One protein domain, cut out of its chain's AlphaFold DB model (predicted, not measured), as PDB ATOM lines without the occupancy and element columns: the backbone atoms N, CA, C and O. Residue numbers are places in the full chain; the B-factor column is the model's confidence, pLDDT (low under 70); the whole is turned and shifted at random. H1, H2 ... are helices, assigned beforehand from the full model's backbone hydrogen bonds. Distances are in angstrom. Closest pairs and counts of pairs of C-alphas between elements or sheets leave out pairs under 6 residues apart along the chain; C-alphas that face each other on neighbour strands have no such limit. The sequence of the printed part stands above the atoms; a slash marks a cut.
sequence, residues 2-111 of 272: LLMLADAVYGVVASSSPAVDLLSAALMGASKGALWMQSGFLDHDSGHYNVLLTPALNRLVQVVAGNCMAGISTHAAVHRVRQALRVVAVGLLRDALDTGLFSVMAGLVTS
ATOM      1  N   LEU A   2      25.443  -5.508  17.994       81.44
ATOM      2  CA  LEU A   2      26.506  -6.378  18.531       81.44
ATOM      3  C   LEU A   2      26.377  -7.851  18.112       81.44
ATOM      4  O   LEU A   2      27.382  -8.458  17.775       81.44
ATOM      5  N   LEU A   3      25.156  -8.397  18.057       86.69
ATOM      6  CA  LEU A   3      24.925  -9.771  17.585       86.69
ATOM      7  C   LEU A   3      25.321  -9.955  16.114       86.69
ATOM      8  O   LEU A   3      26.031 -10.889  15.798       86.69
ATOM      9  N   MET A   4      24.971  -9.006  15.240       83.25
ATOM     10  CA  MET A   4      25.361  -9.041  13.822       83.25
ATOM     11  C   MET A   4      26.881  -8.950  13.635       83.25
ATOM     12  O   MET A   4      27.435  -9.593  12.751       83.25
ATOM     13  N   LEU A   5      27.561  -8.154  14.471       85.19
ATOM     14  CA  LEU A   5      29.023  -8.081  14.469       85.19
ATOM     15  C   LEU A   5      29.643  -9.395  14.968       85.19
ATOM     16  O   LEU A   5      30.601  -9.876  14.372       85.19
ATOM     17  N   ALA A   6      29.091  -9.980  16.034       89.06
ATOM     18  CA  ALA A   6      29.540 -11.263  16.564       89.06
ATOM     19  C   ALA A   6      29.330 -12.398  15.551       89.06
ATOM     20  O   ALA A   6      30.251 -13.177  15.336       89.06
ATOM     21  N   ASP A   7      28.179 -12.438  14.876       88.06
ATOM     22  CA  ASP A   7      27.868 -13.411  13.825       88.06
ATOM     23  C   ASP A   7      28.798 -13.253  12.617       88.06
ATOM     24  O   ASP A   7      29.277 -14.251  12.086       88.06
ATOM     25  N   ALA A   8      29.115 -12.019  12.207       88.00
ATOM     26  CA  ALA A   8      30.065 -11.772  11.121       88.00
ATOM     27  C   ALA A   8      31.485 -12.243  11.481       88.00
ATOM     28  O   ALA A   8      32.151 -12.874  10.666       88.00
ATOM     29  N   VAL A   9      31.949 -11.988  12.710       89.25
ATOM     30  CA  VAL A   9      33.260 -12.476  13.180       89.25
ATOM     31  C   VAL A   9      33.259 -14.000  13.308       89.25
ATOM     32  O   VAL A   9      34.213 -14.654  12.892       89.25
ATOM     33  N   TYR A  10      32.186 -14.576  13.848       94.38
ATOM     34  CA  TYR A  10      32.041 -16.020  13.985       94.38
ATOM     35  C   TYR A  10      32.009 -16.715  12.621       94.38
ATOM     36  O   TYR A  10      32.687 -17.723  12.446       94.38
ATOM     37  N   GLY A  11      31.295 -16.154  11.641       89.00
ATOM     38  CA  GLY A  11      31.228 -16.671  10.275       89.00
ATOM     39  C   GLY A  11      32.604 -16.800   9.622       89.00
ATOM     40  O   GLY A  11      32.892 -17.843   9.043       89.00
ATOM     41  N   VAL A  12      33.474 -15.800   9.796       91.31
ATOM     42  CA  VAL A  12      34.855 -15.817   9.272       91.31
ATOM     43  C   VAL A  12      35.742 -16.830  10.002       91.31
ATOM     44  O   VAL A  12      36.587 -17.471   9.387       91.31
ATOM     45  N   VAL A  13      35.590 -16.978  11.321       94.00
ATOM     46  CA  VAL A  13      36.467 -17.864  12.110       94.00
ATOM     47  C   VAL A  13      36.040 -19.333  12.016       94.00
ATOM     48  O   VAL A  13      36.887 -20.223  12.053       94.00
ATOM     49  N   ALA A  14      34.738 -19.604  11.913       95.19
ATOM     50  CA  ALA A  14      34.182 -20.954  11.991       95.19
ATOM     51  C   ALA A  14      33.974 -21.635  10.627       95.19
ATOM     52  O   ALA A  14      33.694 -22.833  10.589       95.19
ATOM     53  N   SER A  15      34.087 -20.906   9.512       94.06
ATOM     54  CA  SER A  15      33.830 -21.430   8.167       94.06
ATOM     55  C   SER A  15      35.013 -21.201   7.235       94.06
ATOM     56  O   SER A  15      35.616 -20.140   7.233       94.06
ATOM     57  N   SER A  16      35.310 -22.188   6.387       94.88
ATOM     58  CA  SER A  16      36.294 -22.086   5.298       94.88
ATOM     59  C   SER A  16      35.644 -21.888   3.921       94.88
ATOM     60  O   SER A  16      36.301 -22.025   2.889       94.88
ATOM     61  N   SER A  17      34.325 -21.672   3.884       96.62
ATOM     62  CA  SER A  17      33.581 -21.480   2.639       96.62
ATOM     63  C   SER A  17      33.665 -20.022   2.174       96.62
ATOM     64  O   SER A  17      33.219 -19.140   2.911       96.62
ATOM     65  N   PRO A  18      34.094 -19.753   0.924       94.44
ATOM     66  CA  PRO A  18      34.222 -18.388   0.407       94.44
ATOM     67  C   PRO A  18      32.877 -17.646   0.345       94.44
ATOM     68  O   PRO A  18      32.829 -16.420   0.411       94.44
ATOM     69  N   ALA A  19      31.761 -18.377   0.254       96.06
ATOM     70  CA  ALA A  19      30.430 -17.782   0.317       96.06
ATOM     71  C   ALA A  19      30.115 -17.215   1.713       96.06
ATOM     72  O   ALA A  19      29.467 -16.175   1.823       96.06
ATOM     73  N   VAL A  20      30.592 -17.876   2.773       94.12
ATOM     74  CA  VAL A  20      30.414 -17.412   4.157       94.12
ATOM     75  C   VAL A  20      31.318 -16.215   4.441       94.12
ATOM     76  O   VAL A  20      30.878 -15.286   5.118       94.12
ATOM     77  N   ASP A  21      32.514 -16.168   3.854       89.94
ATOM     78  CA  ASP A  21      33.401 -15.002   3.948       89.94
ATOM     79  C   ASP A  21      32.791 -13.768   3.274       89.94
ATOM     80  O   ASP A  21      32.759 -12.688   3.867       89.94
ATOM     81  N   LEU A  22      32.231 -13.924   2.068       94.06
ATOM     82  CA  LEU A  22      31.535 -12.839   1.367       94.06
ATOM     83  C   LEU A  22      30.303 -12.351   2.137       94.06
ATOM     84  O   LEU A  22      30.090 -11.143   2.262       94.06
ATOM     85  N   LEU A  23      29.510 -13.274   2.691       94.69
ATOM     86  CA  LEU A  23      28.354 -12.924   3.516       94.69
ATOM     87  C   LEU A  23      28.781 -12.188   4.795       94.69
ATOM     88  O   LEU A  23      28.173 -11.182   5.160       94.69
ATOM     89  N   SER A  24      29.851 -12.644   5.443       91.56
ATOM     90  CA  SER A  24      30.387 -12.021   6.654       91.56
ATOM     91  C   SER A  24      30.961 -10.634   6.367       91.56
ATOM     92  O   SER A  24      30.712  -9.698   7.126       91.56
ATOM     93  N   ALA A  25      31.645 -10.452   5.233       89.94
ATOM     94  CA  ALA A  25      32.119  -9.146   4.780       89.94
ATOM     95  C   ALA A  25      30.953  -8.177   4.514       89.94
ATOM     96  O   ALA A  25      30.999  -7.022   4.949       89.94
ATOM     97  N   ALA A  26      29.879  -8.648   3.871       92.38
ATOM     98  CA  ALA A  26      28.676  -7.852   3.638       92.38
ATOM     99  C   ALA A  26      27.978  -7.461   4.955       92.38
ATOM    100  O   ALA A  26      27.625  -6.294   5.141       92.38
ATOM    101  N   LEU A  27      27.844  -8.398   5.901       90.25
ATOM    102  CA  LEU A  27      27.284  -8.141   7.237       90.25
ATOM    103  C   LEU A  27      28.140  -7.157   8.042       90.25
ATOM    104  O   LEU A  27      27.613  -6.271   8.723       90.25
ATOM    105  N   MET A  28      29.463  -7.261   7.942       90.12
ATOM    106  CA  MET A  28      30.386  -6.350   8.614       90.12
ATOM    107  C   MET A  28      30.323  -4.937   8.010       90.12
ATOM    108  O   MET A  28      30.297  -3.949   8.746       90.12
ATOM    109  N   GLY A  29      30.196  -4.826   6.686       89.00
ATOM    110  CA  GLY A  29      29.956  -3.553   6.001       89.00
ATOM    111  C   GLY A  29      28.625  -2.909   6.400       89.00
ATOM    112  O   GLY A  29      28.591  -1.741   6.795       89.00
ATOM    113  N   ALA A  30      27.537  -3.683   6.373       89.12
ATOM    114  CA  ALA A  30      26.204  -3.204   6.737       89.12
ATOM    115  C   ALA A  30      26.125  -2.773   8.211       89.12
ATOM    116  O   ALA A  30      25.601  -1.702   8.523       89.12
ATOM    117  N   SER A  31      26.694  -3.568   9.124       87.56
ATOM    118  CA  SER A  31      26.714  -3.244  10.554       87.56
ATOM    119  C   SER A  31      27.553  -2.003  10.856       87.56
ATOM    120  O   SER A  31      27.117  -1.173  11.654       87.56
ATOM    121  N   LYS A  32      28.696  -1.814  10.183       86.31
ATOM    122  CA  LYS A  32      29.507  -0.594  10.309       86.31
ATOM    123  C   LYS A  32      28.748   0.645   9.830       86.31
ATOM    124  O   LYS A  32      28.773   1.664  10.516       86.31
ATOM    125  N   GLY A  33      28.045   0.555   8.701       87.56
ATOM    126  CA  GLY A  33      27.215   1.653   8.193       87.56
ATOM    127  C   GLY A  33      26.073   2.015   9.147       87.56
ATOM    128  O   GLY A  33      25.845   3.191   9.433       87.56
ATOM    129  N   ALA A  34      25.403   1.010   9.711       85.75
ATOM    130  CA  ALA A  34      24.348   1.233  10.693       85.75
ATOM    131  C   ALA A  34      24.889   1.835  12.002       85.75
ATOM    132  O   ALA A  34      24.285   2.761  12.538       85.75
ATOM    133  N   LEU A  35      26.043   1.360  12.485       83.44
ATOM    134  CA  LEU A  35      26.740   1.928  13.643       83.44
ATOM    135  C   LEU A  35      27.138   3.386  13.407       83.44
ATOM    136  O   LEU A  35      26.948   4.209  14.297       83.44
ATOM    137  N   TRP A  36      27.633   3.717  12.213       84.25
ATOM    138  CA  TRP A  36      27.972   5.090  11.843       84.25
ATOM    139  C   TRP A  36      26.748   6.004  11.898       84.25
ATOM    140  O   TRP A  36      26.772   7.026  12.582       84.25
ATOM    141  N   MET A  37      25.652   5.618  11.240       85.50
ATOM    142  CA  MET A  37      24.435   6.432  11.237       85.50
ATOM    143  C   MET A  37      23.852   6.580  12.639       85.50
ATOM    144  O   MET A  37      23.537   7.692  13.055       85.50
ATOM    145  N   GLN A  38      23.789   5.490  13.408       85.12
ATOM    146  CA  GLN A  38      23.325   5.546  14.794       85.12
ATOM    147  C   GLN A  38      24.221   6.427  15.662       85.12
ATOM    148  O   GLN A  38      23.704   7.162  16.495       85.12
ATOM    149  N   SER A  39      25.540   6.407  15.447       82.06
ATOM    150  CA  SER A  39      26.465   7.266  16.186       82.06
ATOM    151  C   SER A  39      26.258   8.753  15.898       82.06
ATOM    152  O   SER A  39      26.359   9.552  16.823       82.06
ATOM    153  N   GLY A  40      25.891   9.116  14.665       83.50
ATOM    154  CA  GLY A  40      25.566  10.498  14.303       83.50
ATOM    155  C   GLY A  40      24.277  10.997  14.960       83.50
ATOM    156  O   GLY A  40      24.244  12.112  15.472       83.50
ATOM    157  N   PHE A  41      23.239  10.156  15.023       86.06
ATOM    158  CA  PHE A  41      22.013  10.495  15.758       86.06
ATOM    159  C   PHE A  41      22.267  10.625  17.265       86.06
ATOM    160  O   PHE A  41      21.777  11.557  17.895       86.06
ATOM    161  N   LEU A  42      23.085   9.736  17.836       84.81
ATOM    162  CA  LEU A  42      23.438   9.777  19.257       84.81
ATOM    163  C   LEU A  42      24.245  11.036  19.609       84.81
ATOM    164  O   LEU A  42      24.022  11.624  20.664       84.81
ATOM    165  N   ASP A  43      25.142  11.470  18.720       82.94
ATOM    166  CA  ASP A  43      25.900  12.717  18.866       82.94
ATOM    167  C   ASP A  43      24.978  13.946  18.834       82.94
ATOM    168  O   ASP A  43      24.986  14.738  19.779       82.94
ATOM    169  N   HIS A  44      24.113  14.045  17.819       84.00
ATOM    170  CA  HIS A  44      23.129  15.124  17.683       84.00
ATOM    171  C   HIS A  44      22.206  15.231  18.909       84.00
ATOM    172  O   HIS A  44      22.024  16.313  19.471       84.00
ATOM    173  N   ASP A  45      21.672  14.103  19.379       86.75
ATOM    174  CA  ASP A  45      20.695  14.098  20.470       86.75
ATOM    175  C   ASP A  45      21.345  14.316  21.843       86.75
ATOM    176  O   ASP A  45      20.723  14.880  22.749       86.75
ATOM    177  N   SER A  46      22.619  13.941  22.003       82.50
ATOM    178  CA  SER A  46      23.359  14.135  23.257       82.50
ATOM    179  C   SER A  46      23.636  15.603  23.603       82.50
ATOM    180  O   SER A  46      23.874  15.917  24.772       82.50
ATOM    181  N   GLY A  47      23.555  16.509  22.619       82.81
ATOM    182  CA  GLY A  47      23.615  17.956  22.838       82.81
ATOM    183  C   GLY A  47      22.361  18.526  23.509       82.81
ATOM    184  O   GLY A  47      22.436  19.558  24.174       82.81
ATOM    185  N   HIS A  48      21.226  17.834  23.384       87.31
ATOM    186  CA  HIS A  48      19.938  18.274  23.923       87.31
ATOM    187  C   HIS A  48      19.480  17.459  25.137       87.31
ATOM    188  O   HIS A  48      18.777  17.991  25.996       87.31
ATOM    189  N   TYR A  49      19.895  16.194  25.243       86.62
ATOM    190  CA  TYR A  49      19.443  15.286  26.296       86.62
ATOM    191  C   TYR A  49      20.585  14.449  26.881       86.62
ATOM    192  O   TYR A  49      21.497  14.005  26.184       86.62
ATOM    193  N   ASN A  50      20.500  14.161  28.185       90.38
ATOM    194  CA  ASN A  50      21.348  13.150  28.816       90.38
ATOM    195  C   ASN A  50      20.832  11.754  28.452       90.38
ATOM    196  O   ASN A  50      19.891  11.254  29.063       90.38
ATOM    197  N   VAL A  51      21.445  11.145  27.437       85.69
ATOM    198  CA  VAL A  51      21.120   9.787  26.970       85.69
ATOM    199  C   VAL A  51      21.634   8.743  27.967       85.69
ATOM    200  O   VAL A  51      21.041   7.679  28.133       85.69
ATOM    201  N   LEU A  52      22.730   9.059  28.661       89.25
ATOM    202  CA  LEU A  52      23.316   8.236  29.714       89.25
ATOM    203  C   LEU A  52      23.010   8.783  31.110       89.25
ATOM    204  O   LEU A  52      22.723   9.964  31.296       89.25
ATOM    205  N   LEU A  53      23.135   7.897  32.104       91.88
ATOM    206  CA  LEU A  53      22.871   8.151  33.528       91.88
ATOM    207  C   LEU A  53      23.585   9.391  34.080       91.88
ATOM    208  O   LEU A  53      23.099  10.004  35.028       91.88
ATOM    209  N   THR A  54      24.737   9.756  33.511       91.88
ATOM    210  CA  THR A  54      25.506  10.925  33.936       91.88
ATOM    211  C   THR A  54      25.980  11.765  32.742       91.88
ATOM    212  O   THR A  54      26.343  11.215  31.696       91.88
ATOM    213  N   PRO A  55      26.080  13.103  32.897       87.81
ATOM    214  CA  PRO A  55      26.606  13.988  31.852       87.81
ATOM    215  C   PRO A  55      28.045  13.662  31.438       87.81
ATOM    216  O   PRO A  55      28.435  13.870  30.290       87.81
ATOM    217  N   ALA A  56      28.852  13.147  32.371       86.31
ATOM    218  CA  ALA A  56      30.232  12.757  32.107       86.31
ATOM    219  C   ALA A  56      30.311  11.545  31.165       86.31
ATOM    220  O   ALA A  56      31.140  11.531  30.253       86.31
ATOM    221  N   LEU A  57      29.422  10.561  31.346       85.81
ATOM    222  CA  LEU A  57      29.315   9.410  30.452       85.81
ATOM    223  C   LEU A  57      28.832   9.820  29.063       85.81
ATOM    224  O   LEU A  57      29.376   9.330  28.074       85.81
ATOM    225  N   ASN A  58      27.878  10.751  28.982       86.75
ATOM    226  CA  ASN A  58      27.398  11.280  27.706       86.75
ATOM    227  C   ASN A  58      28.554  11.906  26.907       86.75
ATOM    228  O   ASN A  58      28.805  11.502  25.775       86.75
ATOM    229  N   ARG A  59      29.356  12.778  27.539       85.00
ATOM    230  CA  ARG A  59      30.552  13.377  26.911       85.00
ATOM    231  C   ARG A  59      31.609  12.341  26.524       85.00
ATOM    232  O   ARG A  59      32.247  12.491  25.486       85.00
ATOM    233  N   LEU A  60      31.812  11.297  27.335       85.44
ATOM    234  CA  LEU A  60      32.732  10.207  26.991       85.44
ATOM    235  C   LEU A  60      32.268   9.501  25.714       85.44
ATOM    236  O   LEU A  60      33.058   9.351  24.784       85.44
ATOM    237  N   VAL A  61      31.008   9.065  25.674       85.19
ATOM    238  CA  VAL A  61      30.458   8.343  24.523       85.19
ATOM    239  C   VAL A  61      30.471   9.216  23.278       85.19
ATOM    240  O   VAL A  61      30.837   8.722  22.220       85.19
ATOM    241  N   GLN A  62      30.206  10.511  23.413       84.31
ATOM    242  CA  GLN A  62      30.282  11.476  22.324       84.31
ATOM    243  C   GLN A  62      31.709  11.614  21.765       84.31
ATOM    244  O   GLN A  62      31.932  11.513  20.561       84.31
ATOM    245  N   VAL A  63      32.716  11.737  22.636       82.81
ATOM    246  CA  VAL A  63      34.133  11.795  22.232       82.81
ATOM    247  C   VAL A  63      34.587  10.483  21.591       82.81
ATOM    248  O   VAL A  63      35.342  10.515  20.619       82.81
ATOM    249  N   VAL A  64      34.152   9.335  22.114       80.75
ATOM    250  CA  VAL A  64      34.502   8.016  21.568       80.75
ATOM    251  C   VAL A  64      33.812   7.788  20.222       80.75
ATOM    252  O   VAL A  64      34.475   7.400  19.263       80.75
ATOM    253  N   ALA A  65      32.518   8.077  20.114       81.12
ATOM    254  CA  ALA A  65      31.755   7.950  18.879       81.12
ATOM    255  C   ALA A  65      32.276   8.910  17.799       81.12
ATOM    256  O   ALA A  65      32.681   8.463  16.725       81.12
ATOM    257  N   GLY A  66      32.371  10.201  18.116       73.88
ATOM    258  CA  GLY A  66      32.794  11.239  17.180       73.88
ATOM    259  C   GLY A  66      34.257  11.127  16.749       73.88
ATOM    260  O   GLY A  66      34.560  11.320  15.580       73.88
ATOM    261  N   ASN A  67      35.186  10.766  17.642       76.25
ATOM    262  CA  ASN A  67      36.606  10.707  17.260       76.25
ATOM    263  C   ASN A  67      37.068   9.317  16.812       76.25
ATOM    264  O   ASN A  67      37.936   9.224  15.946       76.25
ATOM    265  N   CYS A  68      36.536   8.237  17.395       67.00
ATOM    266  CA  CYS A  68      37.005   6.883  17.083       67.00
ATOM    267  C   CYS A  68      36.158   6.210  16.004       67.00
ATOM    268  O   CYS A  68      36.720   5.560  15.125       67.00
ATOM    269  N   MET A  69      34.827   6.349  16.056       64.19
ATOM    270  CA  MET A  69      33.942   5.671  15.098       64.19
ATOM    271  C   MET A  69      33.748   6.468  13.808       64.19
ATOM    272  O   MET A  69      33.733   5.854  12.742       64.19
ATOM    273  N   ALA A  70      33.713   7.806  13.877       66.00
ATOM    274  CA  ALA A  70      33.627   8.660  12.686       66.00
ATOM    275  C   ALA A  70      34.952   8.774  11.890       66.00
ATOM    276  O   ALA A  70      35.050   9.508  10.914       66.00
ATOM    277  N   GLY A  71      35.992   8.023  12.268       57.22
ATOM    278  CA  GLY A  71      37.113   7.774  11.365       57.22
ATOM    279  C   GLY A  71      38.145   8.896  11.224       57.22
ATOM    280  O   GLY A  71      38.727   9.028  10.151       57.22
ATOM    281  N   ILE A  72      38.489   9.620  12.296       49.19
ATOM    282  CA  ILE A  72      39.778  10.339  12.354       49.19
ATOM    283  C   ILE A  72      40.755   9.523  13.199       49.19
ATOM    284  O   ILE A  72      41.141   9.869  14.317       49.19
ATOM    285  N   SER A  73      41.190   8.409  12.615       51.56
ATOM    286  CA  SER A  73      42.440   7.755  12.984       51.56
ATOM    287  C   SER A  73      43.598   8.718  12.696       51.56
ATOM    288  O   SER A  73      44.250   8.649  11.660       51.56
ATOM    289  N   THR A  74      43.875   9.628  13.624       52.72
ATOM    290  CA  THR A  74      45.217  10.187  13.775       52.72
ATOM    291  C   THR A  74      45.794   9.611  15.056       52.72
ATOM    292  O   THR A  74      45.103   9.482  16.064       52.72
ATOM    293  N   HIS A  75      47.081   9.279  15.048       55.44
ATOM    294  CA  HIS A  75      47.837   8.875  16.238       55.44
ATOM    295  C   HIS A  75      47.584   9.815  17.448       55.44
ATOM    296  O   HIS A  75      47.580   9.396  18.605       55.44
ATOM    297  N   ALA A  76      47.258  11.085  17.177       54.34
ATOM    298  CA  ALA A  76      46.837  12.080  18.159       54.34
ATOM    299  C   ALA A  76      45.476  11.789  18.831       54.34
ATOM    300  O   ALA A  76      45.330  12.048  20.027       54.34
ATOM    301  N   ALA A  77      44.492  11.239  18.117       54.25
ATOM    302  CA  ALA A  77      43.190  10.869  18.678       54.25
ATOM    303  C   ALA A  77      43.328   9.748  19.719       54.25
ATOM    304  O   ALA A  77      42.737   9.832  20.791       54.25
ATOM    305  N   VAL A  78      44.207   8.768  19.485       57.44
ATOM    306  CA  VAL A  78      44.487   7.682  20.445       57.44
ATOM    307  C   VAL A  78      45.060   8.224  21.759       57.44
ATOM    308  O   VAL A  78      44.682   7.770  22.843       57.44
ATOM    309  N   HIS A  79      45.939   9.228  21.694       63.72
ATOM    310  CA  HIS A  79      46.467   9.884  22.892       63.72
ATOM    311  C   HIS A  79      45.393  10.678  23.651       63.72
ATOM    312  O   HIS A  79      45.339  10.592  24.881       63.72
ATOM    313  N   ARG A  80      44.505  11.391  22.943       59.53
ATOM    314  CA  ARG A  80      43.396  12.140  23.563       59.53
ATOM    315  C   ARG A  80      42.340  11.221  24.164       59.53
ATOM    316  O   ARG A  80      41.874  11.482  25.265       59.53
ATOM    317  N   VAL A  81      42.031  10.108  23.504       58.53
ATOM    318  CA  VAL A  81      41.113   9.080  24.011       58.53
ATOM    319  C   VAL A  81      41.695   8.420  25.253       58.53
ATOM    320  O   VAL A  81      40.988   8.298  26.243       58.53
ATOM    321  N   ARG A  82      42.996   8.091  25.279       65.88
ATOM    322  CA  ARG A  82      43.660   7.599  26.501       65.88
ATOM    323  C   ARG A  82      43.628   8.615  27.644       65.88
ATOM    324  O   ARG A  82      43.453   8.213  28.792       65.88
ATOM    325  N   GLN A  83      43.800   9.906  27.365       67.31
ATOM    326  CA  GLN A  83      43.690  10.947  28.394       67.31
ATOM    327  C   GLN A  83      42.248  11.116  28.890       67.31
ATOM    328  O   GLN A  83      42.034  11.149  30.100       67.31
ATOM    329  N   ALA A  84      41.264  11.136  27.990       56.09
ATOM    330  CA  ALA A  84      39.846  11.192  28.338       56.09
ATOM    331  C   ALA A  84      39.417   9.962  29.151       56.09
ATOM    332  O   ALA A  84      38.792  10.108  30.198       56.09
ATOM    333  N   LEU A  85      39.847   8.760  28.751       62.59
ATOM    334  CA  LEU A  85      39.622   7.527  29.504       62.59
ATOM    335  C   LEU A  85      40.275   7.561  30.879       62.59
ATOM    336  O   LEU A  85      39.681   7.043  31.807       62.59
ATOM    337  N   ARG A  86      41.454   8.167  31.056       70.12
ATOM    338  CA  ARG A  86      42.050   8.309  32.397       70.12
ATOM    339  C   ARG A  86      41.216   9.217  33.292       70.12
ATOM    340  O   ARG A  86      40.976   8.861  34.438       70.12
ATOM    341  N   VAL A  87      40.752  10.355  32.781       66.94
ATOM    342  CA  VAL A  87      39.914  11.286  33.554       66.94
ATOM    343  C   VAL A  87      38.574  10.642  33.905       66.94
ATOM    344  O   VAL A  87      38.131  10.717  35.048       66.94
ATOM    345  N   VAL A  88      37.961   9.949  32.947       56.47
ATOM    346  CA  VAL A  88      36.668   9.292  33.152       56.47
ATOM    347  C   VAL A  88      36.800   8.012  33.967       56.47
ATOM    348  O   VAL A  88      35.936   7.757  34.787       56.47
ATOM    349  N   ALA A  89      37.881   7.244  33.843       57.66
ATOM    350  CA  ALA A  89      38.136   6.092  34.707       57.66
ATOM    351  C   ALA A  89      38.368   6.529  36.152       57.66
ATOM    352  O   ALA A  89      37.873   5.875  37.057       57.66
ATOM    353  N   VAL A  90      39.059   7.650  36.387       68.06
ATOM    354  CA  VAL A  90      39.203   8.216  37.738       68.06
ATOM    355  C   VAL A  90      37.852   8.702  38.276       68.06
ATOM    356  O   VAL A  90      37.560   8.476  39.446       68.06
ATOM    357  N   GLY A  91      37.011   9.312  37.433       61.84
ATOM    358  CA  GLY A  91      35.647   9.713  37.800       61.84
ATOM    359  C   GLY A  91      34.738   8.522  38.108       61.84
ATOM    360  O   GLY A  91      34.175   8.450  39.191       61.84
ATOM    361  N   LEU A  92      34.676   7.538  37.210       51.53
ATOM    362  CA  LEU A  92      33.886   6.316  37.367       51.53
ATOM    363  C   LEU A  92      34.375   5.449  38.520       51.53
ATOM    364  O   LEU A  92      33.560   4.823  39.182       51.53
ATOM    365  N   LEU A  93      35.685   5.399  38.778       52.16
ATOM    366  CA  LEU A  93      36.230   4.692  39.933       52.16
ATOM    367  C   LEU A  93      35.827   5.393  41.229       52.16
ATOM    368  O   LEU A  93      35.488   4.721  42.195       52.16
ATOM    369  N   ARG A  94      35.826   6.729  41.248       65.56
ATOM    370  CA  ARG A  94      35.369   7.505  42.401       65.56
ATOM    371  C   ARG A  94      33.874   7.320  42.645       65.56
ATOM    372  O   ARG A  94      33.499   6.965  43.755       65.56
ATOM    373  N   ASP A  95      33.059   7.422  41.600       49.81
ATOM    374  CA  ASP A  95      31.620   7.178  41.691       49.81
ATOM    375  C   ASP A  95      31.331   5.716  42.081       49.81
ATOM    376  O   ASP A  95      30.502   5.462  42.946       49.81
ATOM    377  N   ALA A  96      32.045   4.727  41.533       45.12
ATOM    378  CA  ALA A  96      31.864   3.315  41.890       45.12
ATOM    379  C   ALA A  96      32.287   2.993  43.336       45.12
ATOM    380  O   ALA A  96      31.687   2.110  43.960       45.12
ATOM    381  N   LEU A  97      33.294   3.697  43.867       60.06
ATOM    382  CA  LEU A  97      33.696   3.617  45.273       60.06
ATOM    383  C   LEU A  97      32.647   4.262  46.187       60.06
ATOM    384  O   LEU A  97      32.292   3.662  47.199       60.06
ATOM    385  N   ASP A  98      32.092   5.408  45.792       54.19
ATOM    386  CA  ASP A  98      31.043   6.098  46.553       54.19
ATOM    387  C   ASP A  98      29.693   5.355  46.493       54.19
ATOM    388  O   ASP A  98      28.926   5.376  47.455       54.19
ATOM    389  N   THR A  99      29.416   4.616  45.411       49.94
ATOM    390  CA  THR A  99      28.162   3.850  45.235       49.94
ATOM    391  C   THR A  99      28.230   2.429  45.825       49.94
ATOM    392  O   THR A  99      27.272   1.666  45.725       49.94
ATOM    393  N   GLY A 100      29.357   2.019  46.424       45.25
ATOM    394  CA  GLY A 100      29.498   0.693  47.046       45.25
ATOM    395  C   GLY A 100      29.431  -0.492  46.067       45.25
ATOM    396  O   GLY A 100      29.261  -1.637  46.493       45.25
ATOM    397  N   LEU A 101      29.600  -0.249  44.761       46.59
ATOM    398  CA  LEU A 101      29.465  -1.255  43.697       46.59
ATOM    399  C   LEU A 101      30.466  -2.416  43.864       46.59
ATOM    400  O   LEU A 101      30.180  -3.562  43.515       46.59
ATOM    401  N   PHE A 102      31.623  -2.124  44.467       47.06
ATOM    402  CA  PHE A 102      32.641  -3.116  44.818       47.06
ATOM    403  C   PHE A 102      32.136  -4.142  45.843       47.06
ATOM    404  O   PHE A 102      32.496  -5.312  45.761       47.06
ATOM    405  N   SER A 103      31.259  -3.733  46.764       47.94
ATOM    406  CA  SER A 103      30.669  -4.616  47.780       47.94
ATOM    407  C   SER A 103      29.635  -5.571  47.166       47.94
ATOM    408  O   SER A 103      29.567  -6.745  47.524       47.94
ATOM    409  N   VAL A 104      28.885  -5.099  46.162       50.41
ATOM    410  CA  VAL A 104      27.886  -5.901  45.431       50.41
ATOM    411  C   VAL A 104      28.556  -6.933  44.517       50.41
ATOM    412  O   VAL A 104      28.158  -8.099  44.509       50.41
ATOM    413  N   MET A 105      29.613  -6.546  43.794       41.09
ATOM    414  CA  MET A 105      30.360  -7.474  42.933       41.09
ATOM    415  C   MET A 105      31.205  -8.468  43.744       41.09
ATOM    416  O   MET A 105      31.269  -9.639  43.376       41.09
ATOM    417  N   ALA A 106      31.791  -8.050  44.873       48.84
ATOM    418  CA  ALA A 106      32.471  -8.967  45.790       48.84
ATOM    419  C   ALA A 106      31.495 -10.001  46.382       48.84
ATOM    420  O   ALA A 106      31.817 -11.185  46.402       48.84
ATOM    421  N   GLY A 107      30.281  -9.584  46.763       46.81
ATOM    422  CA  GLY A 107      29.236 -10.486  47.258       46.81
ATOM    423  C   GLY A 107      28.743 -11.505  46.222       46.81
ATOM    424  O   GLY A 107      28.472 -12.652  46.576       46.81
ATOM    425  N   LEU A 108      28.680 -11.127  44.940       48.88
ATOM    426  CA  LEU A 108      28.333 -12.037  43.839       48.88
ATOM    427  C   LEU A 108      29.421 -13.088  43.572       48.88
ATOM    428  O   LEU A 108      29.093 -14.229  43.254       48.88
ATOM    429  N   VAL A 109      30.699 -12.734  43.744       44.56
ATOM    430  CA  VAL A 109      31.835 -13.648  43.523       44.56
ATOM    431  C   VAL A 109      32.086 -14.567  44.727       44.56
ATOM    432  O   VAL A 109      32.534 -15.696  44.544       44.56
ATOM    433  N   THR A 110      31.755 -14.140  45.949       49.03
ATOM    434  CA  THR A 110      31.869 -14.978  47.160       49.03
ATOM    435  C   THR A 110      30.602 -15.769  47.486       49.03
ATOM    436  O   THR A 110      30.560 -16.455  48.508       49.03
ATOM    437  N   SER A 111      29.552 -15.674  46.664       48.53
ATOM    438  CA  SER A 111      28.310 -16.403  46.911       48.53
ATOM    439  C   SER A 111      28.518 -17.906  46.659       48.53
ATOM    440  O   SER A 111      28.880 -18.296  45.545       48.53
TER     441      SER A 111
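This is residues 2 to 111 of the 272 residues of an uncharacterized protein of Ananas comosus var. bracteatus (UniProt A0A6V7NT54). An open arch of helices: H1 folds back on the first part of long H2, H3 on its last part, H4 folds back along H3, and H5 turns off at H4's end, residues 103 to 111 sticking out. The printed part has 110 residues with five named helices, H1 to H5, no named strand: all helix. It is loose, radius of gyration of the C-alphas 18.5 A, spanning 52 by 41 by 29 A.

H1, residues 2 to 14, begins at C-alpha 2 (26.506, -6.378, 18.531). H2 is residues 18 to 46, 41.2 A long; H3 55 to 69, 20.1 A; H4 75 to 98, 34.8 A. H5, 101 to 109, ends at C-alpha 109 (31.835, -13.648, 43.523).

Three helical hairpins follow, all running opposite ways. H1 touches H2 at a shallow 22 degrees, C-alphas of Ala 8 and Ser 24 closest, 4.5 A. H2 touches H3 at a steep 42 degrees, Asp 43 and Gln 62, 5.7 A. H3 touches H4 at a shallow 25 degrees, Asn 67 and Ala 77, 6.7 A. H5 is close to H4 but not clearly touching, about perpendicular at 83 degrees. Every O i to N i+4 pair is within hydrogen-bond range in H1, H2, H3 and H5; in H4, 19 of 20.

The farthest C-alphas, Pro 18 and Asp 98, are 52.3 A apart. The printed part has no cut and no long link. Residues 68 to 85 and 87 to 111 have pLDDT under 70.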